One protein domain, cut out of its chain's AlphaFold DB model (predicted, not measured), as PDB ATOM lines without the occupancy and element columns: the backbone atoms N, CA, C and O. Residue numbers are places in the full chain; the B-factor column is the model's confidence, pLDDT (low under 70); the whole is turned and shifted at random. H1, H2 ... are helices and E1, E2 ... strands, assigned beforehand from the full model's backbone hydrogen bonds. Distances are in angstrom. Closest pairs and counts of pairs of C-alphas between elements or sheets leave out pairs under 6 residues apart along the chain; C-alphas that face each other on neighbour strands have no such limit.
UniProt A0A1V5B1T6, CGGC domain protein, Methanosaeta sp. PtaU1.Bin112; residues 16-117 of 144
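AT A GLANCE: This is residues 16 to 117 of the 144 residues of the protein "CGGC domain protein" of Methanosaeta sp. PtaU1.Bin112 (UniProt A0A1V5B1T6). Picture two separate strands, E1 and E2, near each other in the middle, with the two longest helices, H3 and H5, on one side of them and the small helices H1 and H2 on the other. Long loops make much of the rest, and little H4 follows just past the end of E2. The printed part has 102 residues with five named helices and two named strands, in the order H1 H2 E1 H3 E2 H4 H5; the class is mixed, helices and strands, and no two named strands pair. The whole is compact, with a radius of gyration of the C-alphas of 14.2 A and spans of 44 by 31 by 25 A.

IN THESE COORDINATES: Find C-alpha 16 at (-2.875, 27.808, 10.983), where H1, residues 16 to 20, begins. Next come H2, residues 25 to 32, and E1, residues 46 to 52, 18.4 A long. H3, residues 61 to 72, runs 16.5 A from C-alpha 61 at (-10.174, 15.149, 6.548). Then read E2, residues 82 to 85, H4, residues 87 to 90, and H5, residues 103 to 115, 17.9 A long, ending at C-alpha 115 at (-4.010, 6.151, -3.023).

HOW THE PARTS SIT: Look at H1 first: it is close to but not clearly touching H4, the closest C-alphas, of Asp 16 and Cys 88, being 6.5 A apart. H3 touches H5 with residues 61 to 66 alone, closest at the C-alphas of Gly 62 and Thr 109, 6.1 A; they run the same way at a shallow tilt of 32 degrees, only just short of steep. H2 and H5 are apart. In H1, H2, H3 and H5 every O i to N i+4 pair is within hydrogen-bond range; H4 is too short for one.

THE WHOLE: The farthest C-alphas, of Pro 75 and Ala 95, are 46.4 A apart. The printed part has no cut; the links H2 to E1 and H4 to H5 are long. Confidence is under 70 at residues 21 to 24 and 115 to 117.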
ATOM      1  N   ASP A  16      -4.051  27.090  11.465       86.56
ATOM      2  CA  ASP A  16      -2.875  27.808  10.983       86.56
ATOM      3  C   ASP A  16      -3.114  28.413   9.602       86.56
ATOM      4  O   ASP A  16      -2.640  29.508   9.354       86.56
ATOM      5  N   MET A  17      -3.849  27.752   8.708       83.56
ATOM      6  CA  MET A  17      -4.172  28.293   7.387       83.56
ATOM      7  C   MET A  17      -5.080  29.522   7.448       83.56
ATOM      8  O   MET A  17      -4.974  30.374   6.577       83.56
ATOM      9  N   ILE A  18      -5.980  29.615   8.425       77.69
ATOM     10  CA  ILE A  18      -6.947  30.718   8.499       77.69
ATOM     11  C   ILE A  18      -6.448  31.826   9.434       77.69
ATOM     12  O   ILE A  18      -6.490  32.997   9.065       77.69
ATOM     13  N   ASP A  19      -5.944  31.461  10.613       79.50
ATOM     14  CA  ASP A  19      -5.750  32.394  11.727       79.50
ATOM     15  C   ASP A  19      -4.291  32.831  11.935       79.50
ATOM     16  O   ASP A  19      -4.046  33.834  12.604       79.50
ATOM     17  N   LYS A  20      -3.296  32.094  11.411       75.12
ATOM     18  CA  LYS A  20      -1.863  32.376  11.689       75.12
ATOM     19  C   LYS A  20      -1.021  32.618  10.448       75.12
ATOM     20  O   LYS A  20      -0.203  33.532  10.390       75.12
ATOM     21  N   CYS A  21      -1.169  31.750   9.468       69.25
ATOM     22  CA  CYS A  21      -0.624  31.889   8.139       69.25
ATOM     23  C   CYS A  21      -1.723  32.507   7.289       69.25
ATOM     24  O   CYS A  21      -2.873  32.093   7.369       69.25
ATOM     25  N   VAL A  22      -1.383  33.459   6.428       68.12
ATOM     26  CA  VAL A  22      -2.315  33.919   5.400       68.12
ATOM     27  C   VAL A  22      -2.333  32.821   4.335       68.12
ATOM     28  O   VAL A  22      -1.575  32.953   3.379       68.12
ATOM     29  N   ALA A  23      -3.070  31.717   4.586       58.00
ATOM     30  CA  ALA A  23      -3.150  30.395   3.918       58.00
ATOM     31  C   ALA A  23      -2.539  30.262   2.520       58.00
ATOM     32  O   ALA A  23      -1.933  29.255   2.164       58.00
ATOM     33  N   CYS A  24      -2.778  31.282   1.715       62.16
ATOM     34  CA  CYS A  24      -2.386  31.447   0.341       62.16
ATOM     35  C   CYS A  24      -0.920  31.890   0.173       62.16
ATOM     36  O   CYS A  24      -0.190  31.281  -0.589       62.16
ATOM     37  N   SER A  25      -0.418  32.895   0.884       76.62
ATOM     38  CA  SER A  25       0.831  33.579   0.500       76.62
ATOM     39  C   SER A  25       2.082  32.686   0.437       76.62
ATOM     40  O   SER A  25       2.780  32.694  -0.574       76.62
ATOM     41  N   ARG A  26       2.372  31.894   1.479       77.81
ATOM     42  CA  ARG A  26       3.604  31.084   1.542       77.81
ATOM     43  C   ARG A  26       3.576  29.884   0.603       77.81
ATOM     44  O   ARG A  26       4.524  29.694  -0.152       77.81
ATOM     45  N   CYS A  27       2.492  29.111   0.621       78.44
ATOM     46  CA  CYS A  27       2.348  27.949  -0.253       78.44
ATOM     47  C   CYS A  27       2.241  28.366  -1.726       78.44
ATOM     48  O   CYS A  27       2.872  27.741  -2.570       78.44
ATOM     49  N   LEU A  28       1.510  29.449  -2.036       86.69
ATOM     50  CA  LEU A  28       1.412  29.966  -3.405       86.69
ATOM     51  C   LEU A  28       2.744  30.516  -3.901       86.69
ATOM     52  O   LEU A  28       3.114  30.237  -5.034       86.69
ATOM     53  N   LYS A  29       3.480  31.272  -3.073       86.62
ATOM     54  CA  LYS A  29       4.804  31.769  -3.460       86.62
ATOM     55  C   LYS A  29       5.762  30.612  -3.738       86.62
ATOM     56  O   LYS A  29       6.357  30.586  -4.806       86.62
ATOM     57  N   ALA A  30       5.868  29.657  -2.813       86.06
ATOM     58  CA  ALA A  30       6.738  28.497  -2.989       86.06
ATOM     59  C   ALA A  30       6.356  27.691  -4.240       86.06
ATOM     60  O   ALA A  30       7.230  27.288  -5.000       86.06
ATOM     61  N   PHE A  31       5.058  27.518  -4.507       89.69
ATOM     62  CA  PHE A  31       4.595  26.887  -5.738       89.69
ATOM     63  C   PHE A  31       5.004  27.691  -6.977       89.69
ATOM     64  O   PHE A  31       5.618  27.131  -7.883       89.69
ATOM     65  N   ASN A  32       4.707  28.993  -7.024       90.88
ATOM     66  CA  ASN A  32       5.009  29.863  -8.167       90.88
ATOM     67  C   ASN A  32       6.508  29.912  -8.482       90.88
ATOM     68  O   ASN A  32       6.885  29.837  -9.647       90.88
ATOM     69  N   ASP A  33       7.345  29.971  -7.448       90.75
ATOM     70  CA  ASP A  33       8.804  30.003  -7.579       90.75
ATOM     71  C   ASP A  33       9.410  28.607  -7.809       90.75
ATOM     72  O   ASP A  33      10.611  28.491  -8.050       90.75
ATOM     73  N   ARG A  34       8.591  27.545  -7.730       87.81
ATOM     74  CA  ARG A  34       9.019  26.136  -7.741       87.81
ATOM     75  C   ARG A  34      10.101  25.856  -6.692       87.81
ATOM     76  O   ARG A  34      11.091  25.177  -6.964       87.81
ATOM     77  N   ASP A  35       9.905  26.393  -5.492       83.75
ATOM     78  CA  ASP A  35      10.834  26.258  -4.374       83.75
ATOM     79  C   ASP A  35      10.482  25.075  -3.457       83.75
ATOM     80  O   ASP A  35       9.370  24.540  -3.479       83.75
ATOM     81  N   ASP A  36      11.459  24.676  -2.645       80.69
ATOM     82  CA  ASP A  36      11.373  23.608  -1.649       80.69
ATOM     83  C   ASP A  36      10.708  22.328  -2.170       80.69
ATOM     84  O   ASP A  36      11.246  21.669  -3.060       80.69
ATOM     85  N   GLU A  37       9.553  21.969  -1.609       76.56
ATOM     86  CA  GLU A  37       8.814  20.746  -1.923       76.56
ATOM     87  C   GLU A  37       8.278  20.742  -3.363       76.56
ATOM     88  O   GLU A  37       8.047  19.680  -3.932       76.56
ATOM     89  N   PHE A  38       8.117  21.911  -3.990       82.69
ATOM     90  CA  PHE A  38       7.634  22.029  -5.368       82.69
ATOM     91  C   PHE A  38       8.761  21.940  -6.410       82.69
ATOM     92  O   PHE A  38       8.489  22.003  -7.615       82.69
ATOM     93  N   LYS A  39      10.022  21.779  -5.976       83.38
ATOM     94  CA  LYS A  39      11.165  21.563  -6.874       83.38
ATOM     95  C   LYS A  39      10.969  20.274  -7.669       83.38
ATOM     96  O   LYS A  39      10.800  19.199  -7.105       83.38
ATOM     97  N   GLY A  40      11.051  20.386  -8.992       80.88
ATOM     98  CA  GLY A  40      10.936  19.251  -9.914       80.88
ATOM     99  C   GLY A  40       9.560  19.081 -10.556       80.88
ATOM    100  O   GLY A  40       9.461  18.327 -11.518       80.88
ATOM    101  N   LEU A  41       8.538  19.815 -10.100       83.06
ATOM    102  CA  LEU A  41       7.286  19.929 -10.848       83.06
ATOM    103  C   LEU A  41       7.520  20.657 -12.174       83.06
ATOM    104  O   LEU A  41       8.321  21.593 -12.263       83.06
ATOM    105  N   SER A  42       6.752  20.281 -13.192       88.12
ATOM    106  CA  SER A  42       6.724  20.950 -14.483       88.12
ATOM    107  C   SER A  42       6.450  22.455 -14.329       88.12
ATOM    108  O   SER A  42       5.623  22.879 -13.503       88.12
ATOM    109  N   PRO A  43       7.053  23.306 -15.181       88.88
ATOM    110  CA  PRO A  43       6.659  24.709 -15.299       88.88
ATOM    111  C   PRO A  43       5.166  24.888 -15.601       88.88
ATOM    112  O   PRO A  43       4.579  25.896 -15.222       88.88
ATOM    113  N   SER A  44       4.531  23.898 -16.238       90.81
ATOM    114  CA  SER A  44       3.101  23.909 -16.552       90.81
ATOM    115  C   SER A  44       2.212  23.313 -15.460       90.81
ATOM    116  O   SER A  44       1.010  23.211 -15.688       90.81
ATOM    117  N   ALA A  45       2.770  22.868 -14.327       89.12
ATOM    118  CA  ALA A  45       1.977  22.349 -13.217       89.12
ATOM    119  C   ALA A  45       1.000  23.415 -12.701       89.12
ATOM    120  O   ALA A  45       1.331  24.605 -12.646       89.12
ATOM    121  N   GLU A  46      -0.187  22.973 -12.297       92.38
ATOM    122  CA  GLU A  46      -1.288  23.829 -11.861       92.38
ATOM    123  C   GLU A  46      -1.643  23.527 -10.406       92.38
ATOM    124  O   GLU A  46      -1.801  22.370 -10.012       92.38
ATOM    125  N   LEU A  47      -1.792  24.573  -9.594       90.50
ATOM    126  CA  LEU A  47      -2.346  24.429  -8.256       90.50
ATOM    127  C   LEU A  47      -3.870  24.386  -8.361       90.50
ATOM    128  O   LEU A  47      -4.501  25.377  -8.718       90.50
ATOM    129  N   VAL A  48      -4.452  23.239  -8.023       91.38
ATOM    130  CA  VAL A  48      -5.893  22.986  -8.153       91.38
ATOM    131  C   VAL A  48      -6.655  23.199  -6.851       91.38
ATOM    132  O   VAL A  48      -7.882  23.248  -6.853       91.38
ATOM    133  N   GLY A  49      -5.953  23.355  -5.726       90.31
ATOM    134  CA  GLY A  49      -6.609  23.693  -4.474       90.31
ATOM    135  C   GLY A  49      -5.689  23.836  -3.271       90.31
ATOM    136  O   GLY A  49      -4.567  23.326  -3.231       90.31
ATOM    137  N   LEU A  50      -6.238  24.507  -2.263       90.12
ATOM    138  CA  LEU A  50      -5.766  24.510  -0.886       90.12
ATOM    139  C   LEU A  50      -6.897  23.935  -0.027       90.12
ATOM    140  O   LEU A  50      -8.012  24.457  -0.052       90.12
ATOM    141  N   LEU A  51      -6.629  22.866   0.712       91.75
ATOM    142  CA  LEU A  51      -7.616  22.181   1.539       91.75
ATOM    143  C   LEU A  51      -7.129  22.122   2.982       91.75
ATOM    144  O   LEU A  51      -5.974  21.815   3.245       91.75
ATOM    145  N   ASP A  52      -8.000  22.399   3.943       92.62
ATOM    146  CA  ASP A  52      -7.631  22.247   5.345       92.62
ATOM    147  C   ASP A  52      -7.990  20.860   5.907       92.62
ATOM    148  O   ASP A  52      -8.854  20.156   5.380       92.62
ATOM    149  N   CYS A  53      -7.346  20.481   7.014       92.62
ATOM    150  CA  CYS A  53      -7.499  19.175   7.656       92.62
ATOM    151  C   CYS A  53      -8.867  18.916   8.307       92.62
ATOM    152  O   CYS A  53      -9.082  17.856   8.894       92.62
ATOM    153  N   GLY A  54      -9.793  19.877   8.249       92.50
ATOM    154  CA  GLY A  54     -11.110  19.776   8.870       92.50
ATOM    155  C   GLY A  54     -11.168  20.245  10.325       92.50
ATOM    156  O   GLY A  54     -12.243  20.222  10.918       92.50
ATOM    157  N   GLY A  55     -10.054  20.730  10.884       92.06
ATOM    158  CA  GLY A  55      -9.937  21.138  12.291       92.06
ATOM    159  C   GLY A  55      -9.641  19.965  13.227       92.06
ATOM    160  O   GLY A  55      -9.802  18.811  12.847       92.06
ATOM    161  N   CYS A  56      -9.173  20.241  14.447       94.56
ATOM    162  CA  CYS A  56      -8.822  19.204  15.423       94.56
ATOM    163  C   CYS A  56     -10.079  18.434  15.873       94.56
ATOM    164  O   CYS A  56     -11.060  19.083  16.234       94.56
ATOM    165  N   PRO A  57     -10.081  17.085  15.884       94.75
ATOM    166  CA  PRO A  57      -8.929  16.175  15.790       94.75
ATOM    167  C   PRO A  57      -8.615  15.618  14.380       94.75
ATOM    168  O   PRO A  57      -7.938  14.604  14.253       94.75
ATOM    169  N   GLY A  58      -9.096  16.248  13.308       92.12
ATOM    170  CA  GLY A  58      -8.830  15.860  11.914       92.12
ATOM    171  C   GLY A  58      -9.867  14.909  11.310       92.12
ATOM    172  O   GLY A  58      -9.692  14.435  10.191       92.12
ATOM    173  N   VAL A  59     -10.965  14.637  12.022       92.50
ATOM    174  CA  VAL A  59     -12.000  13.658  11.624       92.50
ATOM    175  C   VAL A  59     -12.656  13.970  10.281       92.50
ATOM    176  O   VAL A  59     -13.026  13.058   9.547       92.50
ATOM    177  N   ALA A  60     -12.770  15.251   9.930       94.94
ATOM    178  CA  ALA A  60     -13.386  15.660   8.677       94.94
ATOM    179  C   ALA A  60     -12.443  15.524   7.466       94.94
ATOM    180  O   ALA A  60     -12.915  15.639   6.339       94.94
ATOM    181  N   MET A  61     -11.145  15.233   7.650       94.19
ATOM    182  CA  MET A  61     -10.174  15.149   6.548       94.19
ATOM    183  C   MET A  61     -10.633  14.189   5.441       94.19
ATOM    184  O   MET A  61     -10.617  14.544   4.264       94.19
ATOM    185  N   GLY A  62     -11.097  12.992   5.809       92.38
ATOM    186  CA  GLY A  62     -11.553  12.001   4.834       92.38
ATOM    187  C   GLY A  62     -12.770  12.471   4.030       92.38
ATOM    188  O   GLY A  62     -12.792  12.316   2.812       92.38
ATOM    189  N   ALA A  63     -13.755  13.086   4.694       94.12
ATOM    190  CA  ALA A  63     -14.934  13.639   4.028       94.12
ATOM    191  C   ALA A  63     -14.552  14.773   3.067       94.12
ATOM    192  O   ALA A  63     -14.989  14.777   1.922       94.12
ATOM    193  N   ARG A  64     -13.648  15.664   3.482       94.12
ATOM    194  CA  ARG A  64     -13.191  16.790   2.658       94.12
ATOM    195  C   ARG A  64     -12.408  16.362   1.424       94.12
ATOM    196  O   ARG A  64     -12.560  16.972   0.371       94.12
ATOM    197  N   LEU A  65     -11.593  15.310   1.525       92.19
ATOM    198  CA  LEU A  65     -10.937  14.724   0.352       92.19
ATOM    199  C   LEU A  65     -11.968  14.128  -0.606       92.19
ATOM    200  O   LEU A  65     -11.881  14.363  -1.807       92.19
ATOM    201  N   ASN A  66     -12.965  13.407  -0.088       91.56
ATOM    202  CA  ASN A  66     -14.034  12.856  -0.919       91.56
ATOM    203  C   ASN A  66     -14.840  13.965  -1.615       91.56
ATOM    204  O   ASN A  66     -15.099  13.858  -2.808       91.56
ATOM    205  N   GLU A  67     -15.195  15.034  -0.899       92.75
ATOM    206  CA  GLU A  67     -15.877  16.207  -1.462       92.75
ATOM    207  C   GLU A  67     -15.041  16.860  -2.564       92.75
ATOM    208  O   GLU A  67     -15.540  17.069  -3.670       92.75
ATOM    209  N   PHE A  68     -13.751  17.110  -2.300       92.31
ATOM    210  CA  PHE A  68     -12.841  17.684  -3.290       92.31
ATOM    211  C   PHE A  68     -12.827  16.848  -4.569       92.31
ATOM    212  O   PHE A  68     -12.937  17.388  -5.667       92.31
ATOM    213  N   LYS A  69     -12.727  15.524  -4.448       88.44
ATOM    214  CA  LYS A  69     -12.723  14.638  -5.613       88.44
ATOM    215  C   LYS A  69     -14.055  14.618  -6.332       88.44
ATOM    216  O   LYS A  69     -14.081  14.754  -7.549       88.44
ATOM    217  N   PHE A  70     -15.150  14.492  -5.593       89.56
ATOM    218  CA  PHE A  70     -16.488  14.449  -6.163       89.56
ATOM    219  C   PHE A  70     -16.798  15.702  -6.993       89.56
ATOM    220  O   PHE A  70     -17.419  15.594  -8.048       89.56
ATOM    221  N   TRP A  71     -16.327  16.877  -6.565       90.75
ATOM    222  CA  TRP A  71     -16.507  18.127  -7.310       90.75
ATOM    223  C   TRP A  71     -15.534  18.306  -8.474       90.75
ATOM    224  O   TRP A  71     -15.862  19.008  -9.424       90.75
ATOM    225  N   ASN A  72     -14.354  17.684  -8.423       88.62
ATOM    226  CA  ASN A  72     -13.300  17.879  -9.423       88.62
ATOM    227  C   ASN A  72     -13.124  16.704 -10.401       88.62
ATOM    228  O   ASN A  72     -12.335  16.810 -11.347       88.62
ATOM    229  N   GLN A  73     -13.859  15.605 -10.211       83.00
ATOM    230  CA  GLN A  73     -13.917  14.480 -11.146       83.00
ATOM    231  C   GLN A  73     -14.456  14.916 -12.524       83.00
ATOM    232  O   GLN A  73     -15.018  16.009 -12.659       83.00
ATOM    233  N   PRO A  74     -14.284  14.101 -13.582       79.19
ATOM    234  CA  PRO A  74     -14.840  14.413 -14.893       79.19
ATOM    235  C   PRO A  74     -16.336  14.786 -14.819       79.19
ATOM    236  O   PRO A  74     -17.090  14.120 -14.109       79.19
ATOM    237  N   PRO A  75     -16.777  15.836 -15.537       84.44
ATOM    238  CA  PRO A  75     -16.064  16.539 -16.606       84.44
ATOM    239  C   PRO A  75     -15.178  17.712 -16.150       84.44
ATOM    240  O   PRO A  75     -14.585  18.351 -17.010       84.44
ATOM    241  N   MET A  76     -15.062  18.013 -14.851       86.12
ATOM    242  CA  MET A  76     -14.279  19.170 -14.384       86.12
ATOM    243  C   MET A  76     -12.779  18.993 -14.644       86.12
ATOM    244  O   MET A  76     -12.117  19.929 -15.082       86.12
ATOM    245  N   GLY A  77     -12.254  17.784 -14.422       82.31
ATOM    246  CA  GLY A  77     -10.878  17.427 -14.782       82.31
ATOM    247  C   GLY A  77      -9.802  18.028 -13.873       82.31
ATOM    248  O   GLY A  77      -8.659  18.142 -14.299       82.31
ATOM    249  N   TYR A  78     -10.145  18.386 -12.632       86.25
ATOM    250  CA  TYR A  78      -9.254  19.031 -11.653       86.25
ATOM    251  C   TYR A  78      -8.779  18.079 -10.538       86.25
ATOM    252  O   TYR A  78      -8.345  18.519  -9.473       86.25
ATOM    253  N   LEU A  79      -8.868  16.762 -10.750       86.50
ATOM    254  CA  LEU A  79      -8.341  15.790  -9.788       86.50
ATOM    255  C   LEU A  79      -6.820  15.951  -9.636       86.50
ATOM    256  O   LEU A  79      -6.124  16.116 -10.640       86.50
ATOM    257  N   PRO A  80      -6.290  15.925  -8.404       86.88
ATOM    258  CA  PRO A  80      -4.879  16.177  -8.174       86.88
ATOM    259  C   PRO A  80      -4.047  14.944  -8.535       86.88
ATOM    260  O   PRO A  80      -4.411  13.823  -8.189       86.88
ATOM    261  N   THR A  81      -2.900  15.171  -9.170       84.25
ATOM    262  CA  THR A  81      -1.855  14.158  -9.384       84.25
ATOM    263  C   THR A  81      -0.820  14.174  -8.256       84.25
ATOM    264  O   THR A  81      -0.149  13.172  -8.025       84.25
ATOM    265  N   HIS A  82      -0.716  15.286  -7.516       84.56
ATOM    266  CA  HIS A  82       0.152  15.430  -6.346       84.56
ATOM    267  C   HIS A  82      -0.607  16.038  -5.170       84.56
ATOM    268  O   HIS A  82      -1.370  16.995  -5.331       84.56
ATOM    269  N   VAL A  83      -0.332  15.524  -3.971       88.38
ATOM    270  CA  VAL A  83      -0.819  16.090  -2.712       88.38
ATOM    271  C   VAL A  83       0.367  16.438  -1.824       88.38
ATOM    272  O   VAL A  83       1.140  15.561  -1.450       88.38
ATOM    273  N   PHE A  84       0.488  17.712  -1.464       86.94
ATOM    274  CA  PHE A  84       1.510  18.207  -0.544       86.94
ATOM    275  C   PHE A  84       0.891  18.503   0.813       86.94
ATOM    276  O   PHE A  84      -0.175  19.110   0.894       86.94
ATOM    277  N   ILE A  85       1.567  18.107   1.888       88.56
ATOM    278  CA  ILE A  85       1.096  18.335   3.257       88.56
ATOM    279  C   ILE A  85       1.921  19.466   3.865       88.56
ATOM    280  O   ILE A  85       3.141  19.370   3.986       88.56
ATOM    281  N   GLY A  86       1.248  20.548   4.241       84.88
ATOM    282  CA  GLY A  86       1.877  21.750   4.763       84.88
ATOM    283  C   GLY A  86       2.635  21.511   6.067       84.88
ATOM    284  O   GLY A  86       2.244  20.697   6.910       84.88
ATOM    285  N   ILE A  87       3.684  22.311   6.271       83.69
ATOM    286  CA  ILE A  87       4.529  22.269   7.472       83.69
ATOM    287  C   ILE A  87       3.744  22.476   8.773       83.69
ATOM    288  O   ILE A  87       4.118  21.949   9.810       83.69
ATOM    289  N   CYS A  88       2.602  23.162   8.733       84.38
ATOM    290  CA  CYS A  88       1.710  23.295   9.888       84.38
ATOM    291  C   CYS A  88       1.135  21.958  10.400       84.38
ATOM    292  O   CYS A  88       0.668  21.885  11.533       84.38
ATOM    293  N   ILE A  89       1.175  20.892   9.595       87.81
ATOM    294  CA  ILE A  89       0.835  19.525  10.016       87.81
ATOM    295  C   ILE A  89       2.107  18.705  10.261       87.81
ATOM    296  O   ILE A  89       2.171  17.954  11.232       87.81
ATOM    297  N   THR A  90       3.112  18.832   9.387       86.38
ATOM    298  CA  THR A  90       4.294  17.953   9.378       86.38
ATOM    299  C   THR A  90       5.450  18.435  10.254       86.38
ATOM    300  O   THR A  90       6.400  17.678  10.458       86.38
ATOM    301  N   ALA A  91       5.381  19.653  10.801       85.56
ATOM    302  CA  ALA A  91       6.406  20.186  11.690       85.56
ATOM    303  C   ALA A  91       6.614  19.277  12.902       85.56
ATOM    304  O   ALA A  91       5.660  18.813  13.539       85.56
ATOM    305  N   LYS A  92       7.888  19.069  13.233       87.06
ATOM    306  CA  LYS A  92       8.328  18.280  14.378       87.06
ATOM    307  C   LYS A  92       9.066  19.156  15.384       87.06
ATOM    308  O   LYS A  92       9.734  20.114  15.001       87.06
ATOM    309  N   ASN A  93       8.941  18.825  16.662       90.19
ATOM    310  CA  ASN A  93       9.746  19.407  17.727       90.19
ATOM    311  C   ASN A  93      11.195  18.867  17.669       90.19
ATOM    312  O   ASN A  93      11.534  18.010  16.850       90.19
ATOM    313  N   GLN A  94      12.056  19.349  18.566       91.62
ATOM    314  CA  GLN A  94      13.459  18.914  18.649       91.62
ATOM    315  C   GLN A  94      13.616  17.423  18.993       91.62
ATOM    316  O   GLN A  94      14.626  16.818  18.637       91.62
ATOM    317  N   ALA A  95      12.614  16.819  19.636       91.88
ATOM    318  CA  ALA A  95      12.568  15.386  19.915       91.88
ATOM    319  C   ALA A  95      12.125  14.547  18.696       91.88
ATOM    320  O   ALA A  95      12.096  13.320  18.762       91.88
ATOM    321  N   GLY A  96      11.807  15.183  17.561       86.44
ATOM    322  CA  GLY A  96      11.368  14.511  16.338       86.44
ATOM    323  C   GLY A  96       9.888  14.118  16.331       86.44
ATOM    324  O   GLY A  96       9.451  13.377  15.446       86.44
ATOM    325  N   GLU A  97       9.104  14.614  17.284       86.06
ATOM    326  CA  GLU A  97       7.672  14.351  17.404       86.06
ATOM    327  C   GLU A  97       6.874  15.432  16.689       86.06
ATOM    328  O   GLU A  97       7.251  16.602  16.715       86.06
ATOM    329  N   TYR A  98       5.753  15.068  16.068       87.88
ATOM    330  CA  TYR A  98       4.892  16.062  15.437       87.88
ATOM    331  C   TYR A  98       4.353  17.055  16.466       87.88
ATOM    332  O   TYR A  98       3.850  16.660  17.514       87.88
ATOM    333  N   ILE A  99       4.410  18.344  16.126       90.75
ATOM    334  CA  ILE A  99       3.816  19.407  16.946       90.75
ATOM    335  C   ILE A  99       2.289  19.267  16.945       90.75
ATOM    336  O   ILE A  99       1.641  19.456  17.973       90.75
ATOM    337  N   CYS A 100       1.702  18.903  15.800       92.19
ATOM    338  CA  CYS A 100       0.288  18.559  15.726       92.19
ATOM    339  C   CYS A 100       0.064  17.148  16.311       92.19
ATOM    340  O   CYS A 100       0.556  16.170  15.736       92.19
ATOM    341  N   PRO A 101      -0.731  17.001  17.390       95.88
ATOM    342  CA  PRO A 101      -0.942  15.705  18.041       95.88
ATOM    343  C   PRO A 101      -1.697  14.704  17.154       95.88
ATOM    344  O   PRO A 101      -1.624  13.499  17.377       95.88
ATOM    345  N   TYR A 102      -2.390  15.188  16.119       96.69
ATOM    346  CA  TYR A 102      -3.167  14.372  15.183       96.69
ATOM    347  C   TYR A 102      -2.485  14.195  13.820       96.69
ATOM    348  O   TYR A 102      -3.090  13.635  12.906       96.69
ATOM    349  N   ALA A 103      -1.235  14.650  13.660       91.56
ATOM    350  CA  ALA A 103      -0.539  14.641  12.373       91.56
ATOM    351  C   ALA A 103      -0.499  13.250  11.733       91.56
ATOM    352  O   ALA A 103      -0.816  13.119  10.556       91.56
ATOM    353  N   LYS A 104      -0.170  12.209  12.510       90.75
ATOM    354  CA  LYS A 104      -0.093  10.826  12.009       90.75
ATOM    355  C   LYS A 104      -1.422  10.372  11.401       90.75
ATOM    356  O   LYS A 104      -1.439   9.970  10.246       90.75
ATOM    357  N   ASN A 105      -2.520  10.532  12.139       92.69
ATOM    358  CA  ASN A 105      -3.851  10.118  11.691       92.69
ATOM    359  C   ASN A 105      -4.307  10.904  10.454       92.69
ATOM    360  O   ASN A 105      -4.918  10.340   9.547       92.69
ATOM    361  N   ILE A 106      -4.005  12.206  10.397       92.88
ATOM    362  CA  ILE A 106      -4.331  13.052   9.242       92.88
ATOM    363  C   ILE A 106      -3.541  12.597   8.010       92.88
ATOM    364  O   ILE A 106      -4.133  12.398   6.953       92.88
ATOM    365  N   ILE A 107      -2.226  12.397   8.149       90.25
ATOM    366  CA  ILE A 107      -1.342  11.934   7.071       90.25
ATOM    367  C   ILE A 107      -1.818  10.571   6.554       90.25
ATOM    368  O   ILE A 107      -2.034  10.415   5.357       90.25
ATOM    369  N   GLU A 108      -2.073   9.612   7.445       90.38
ATOM    370  CA  GLU A 108      -2.574   8.280   7.088       90.38
ATOM    371  C   GLU A 108      -3.929   8.333   6.368       90.38
ATOM    372  O   GLU A 108      -4.142   7.630   5.377       90.38
ATOM    373  N   THR A 109      -4.827   9.219   6.809       91.00
ATOM    374  CA  THR A 109      -6.117   9.446   6.142       91.00
ATOM    375  C   THR A 109      -5.927   9.985   4.726       91.00
ATOM    376  O   THR A 109      -6.611   9.527   3.809       91.00
ATOM    377  N   ILE A 110      -5.007  10.938   4.529       90.19
ATOM    378  CA  ILE A 110      -4.686  11.494   3.207       90.19
ATOM    379  C   ILE A 110      -4.130  10.399   2.300       90.19
ATOM    380  O   ILE A 110      -4.648  10.227   1.201       90.19
ATOM    381  N   HIS A 111      -3.142   9.633   2.770       83.94
ATOM    382  CA  HIS A 111      -2.565   8.520   2.013       83.94
ATOM    383  C   HIS A 111      -3.637   7.524   1.594       83.94
ATOM    384  O   HIS A 111      -3.859   7.329   0.404       83.94
ATOM    385  N   THR A 112      -4.389   6.996   2.562       85.75
ATOM    386  CA  THR A 112      -5.431   6.003   2.294       85.75
ATOM    387  C   THR A 112      -6.438   6.542   1.289       85.75
ATOM    388  O   THR A 112      -6.709   5.900   0.285       85.75
ATOM    389  N   LYS A 113      -6.983   7.744   1.505       83.44
ATOM    390  CA  LYS A 113      -8.021   8.270   0.616       83.44
ATOM    391  C   LYS A 113      -7.501   8.613  -0.766       83.44
ATOM    392  O   LYS A 113      -8.274   8.468  -1.703       83.44
ATOM    393  N   MET A 114      -6.269   9.089  -0.915       78.19
ATOM    394  CA  MET A 114      -5.733   9.520  -2.210       78.19
ATOM    395  C   MET A 114      -5.146   8.367  -3.030       78.19
ATOM    396  O   MET A 114      -5.310   8.390  -4.246       78.19
ATOM    397  N   GLU A 115      -4.556   7.358  -2.381       65.44
ATOM    398  CA  GLU A 115      -4.010   6.151  -3.023       65.44
ATOM    399  C   GLU A 115      -5.098   5.164  -3.457       65.44
ATOM    400  O   GLU A 115      -4.996   4.564  -4.521       65.44
ATOM    401  N   THR A 116      -6.163   4.984  -2.666       47.97
ATOM    402  CA  THR A 116      -7.190   3.967  -2.971       47.97
ATOM    403  C   THR A 116      -8.174   4.384  -4.062       47.97
ATOM    404  O   THR A 116      -9.147   3.671  -4.301       47.97
ATOM    405  N   ASP A 117      -8.009   5.558  -4.667       48.06
ATOM    406  CA  ASP A 117      -9.005   6.106  -5.579       48.06
ATOM    407  C   ASP A 117      -8.571   5.989  -7.042       48.06
ATOM    408  O   ASP A 117      -7.742   6.775  -7.503       48.06
TER     409      ASP A 117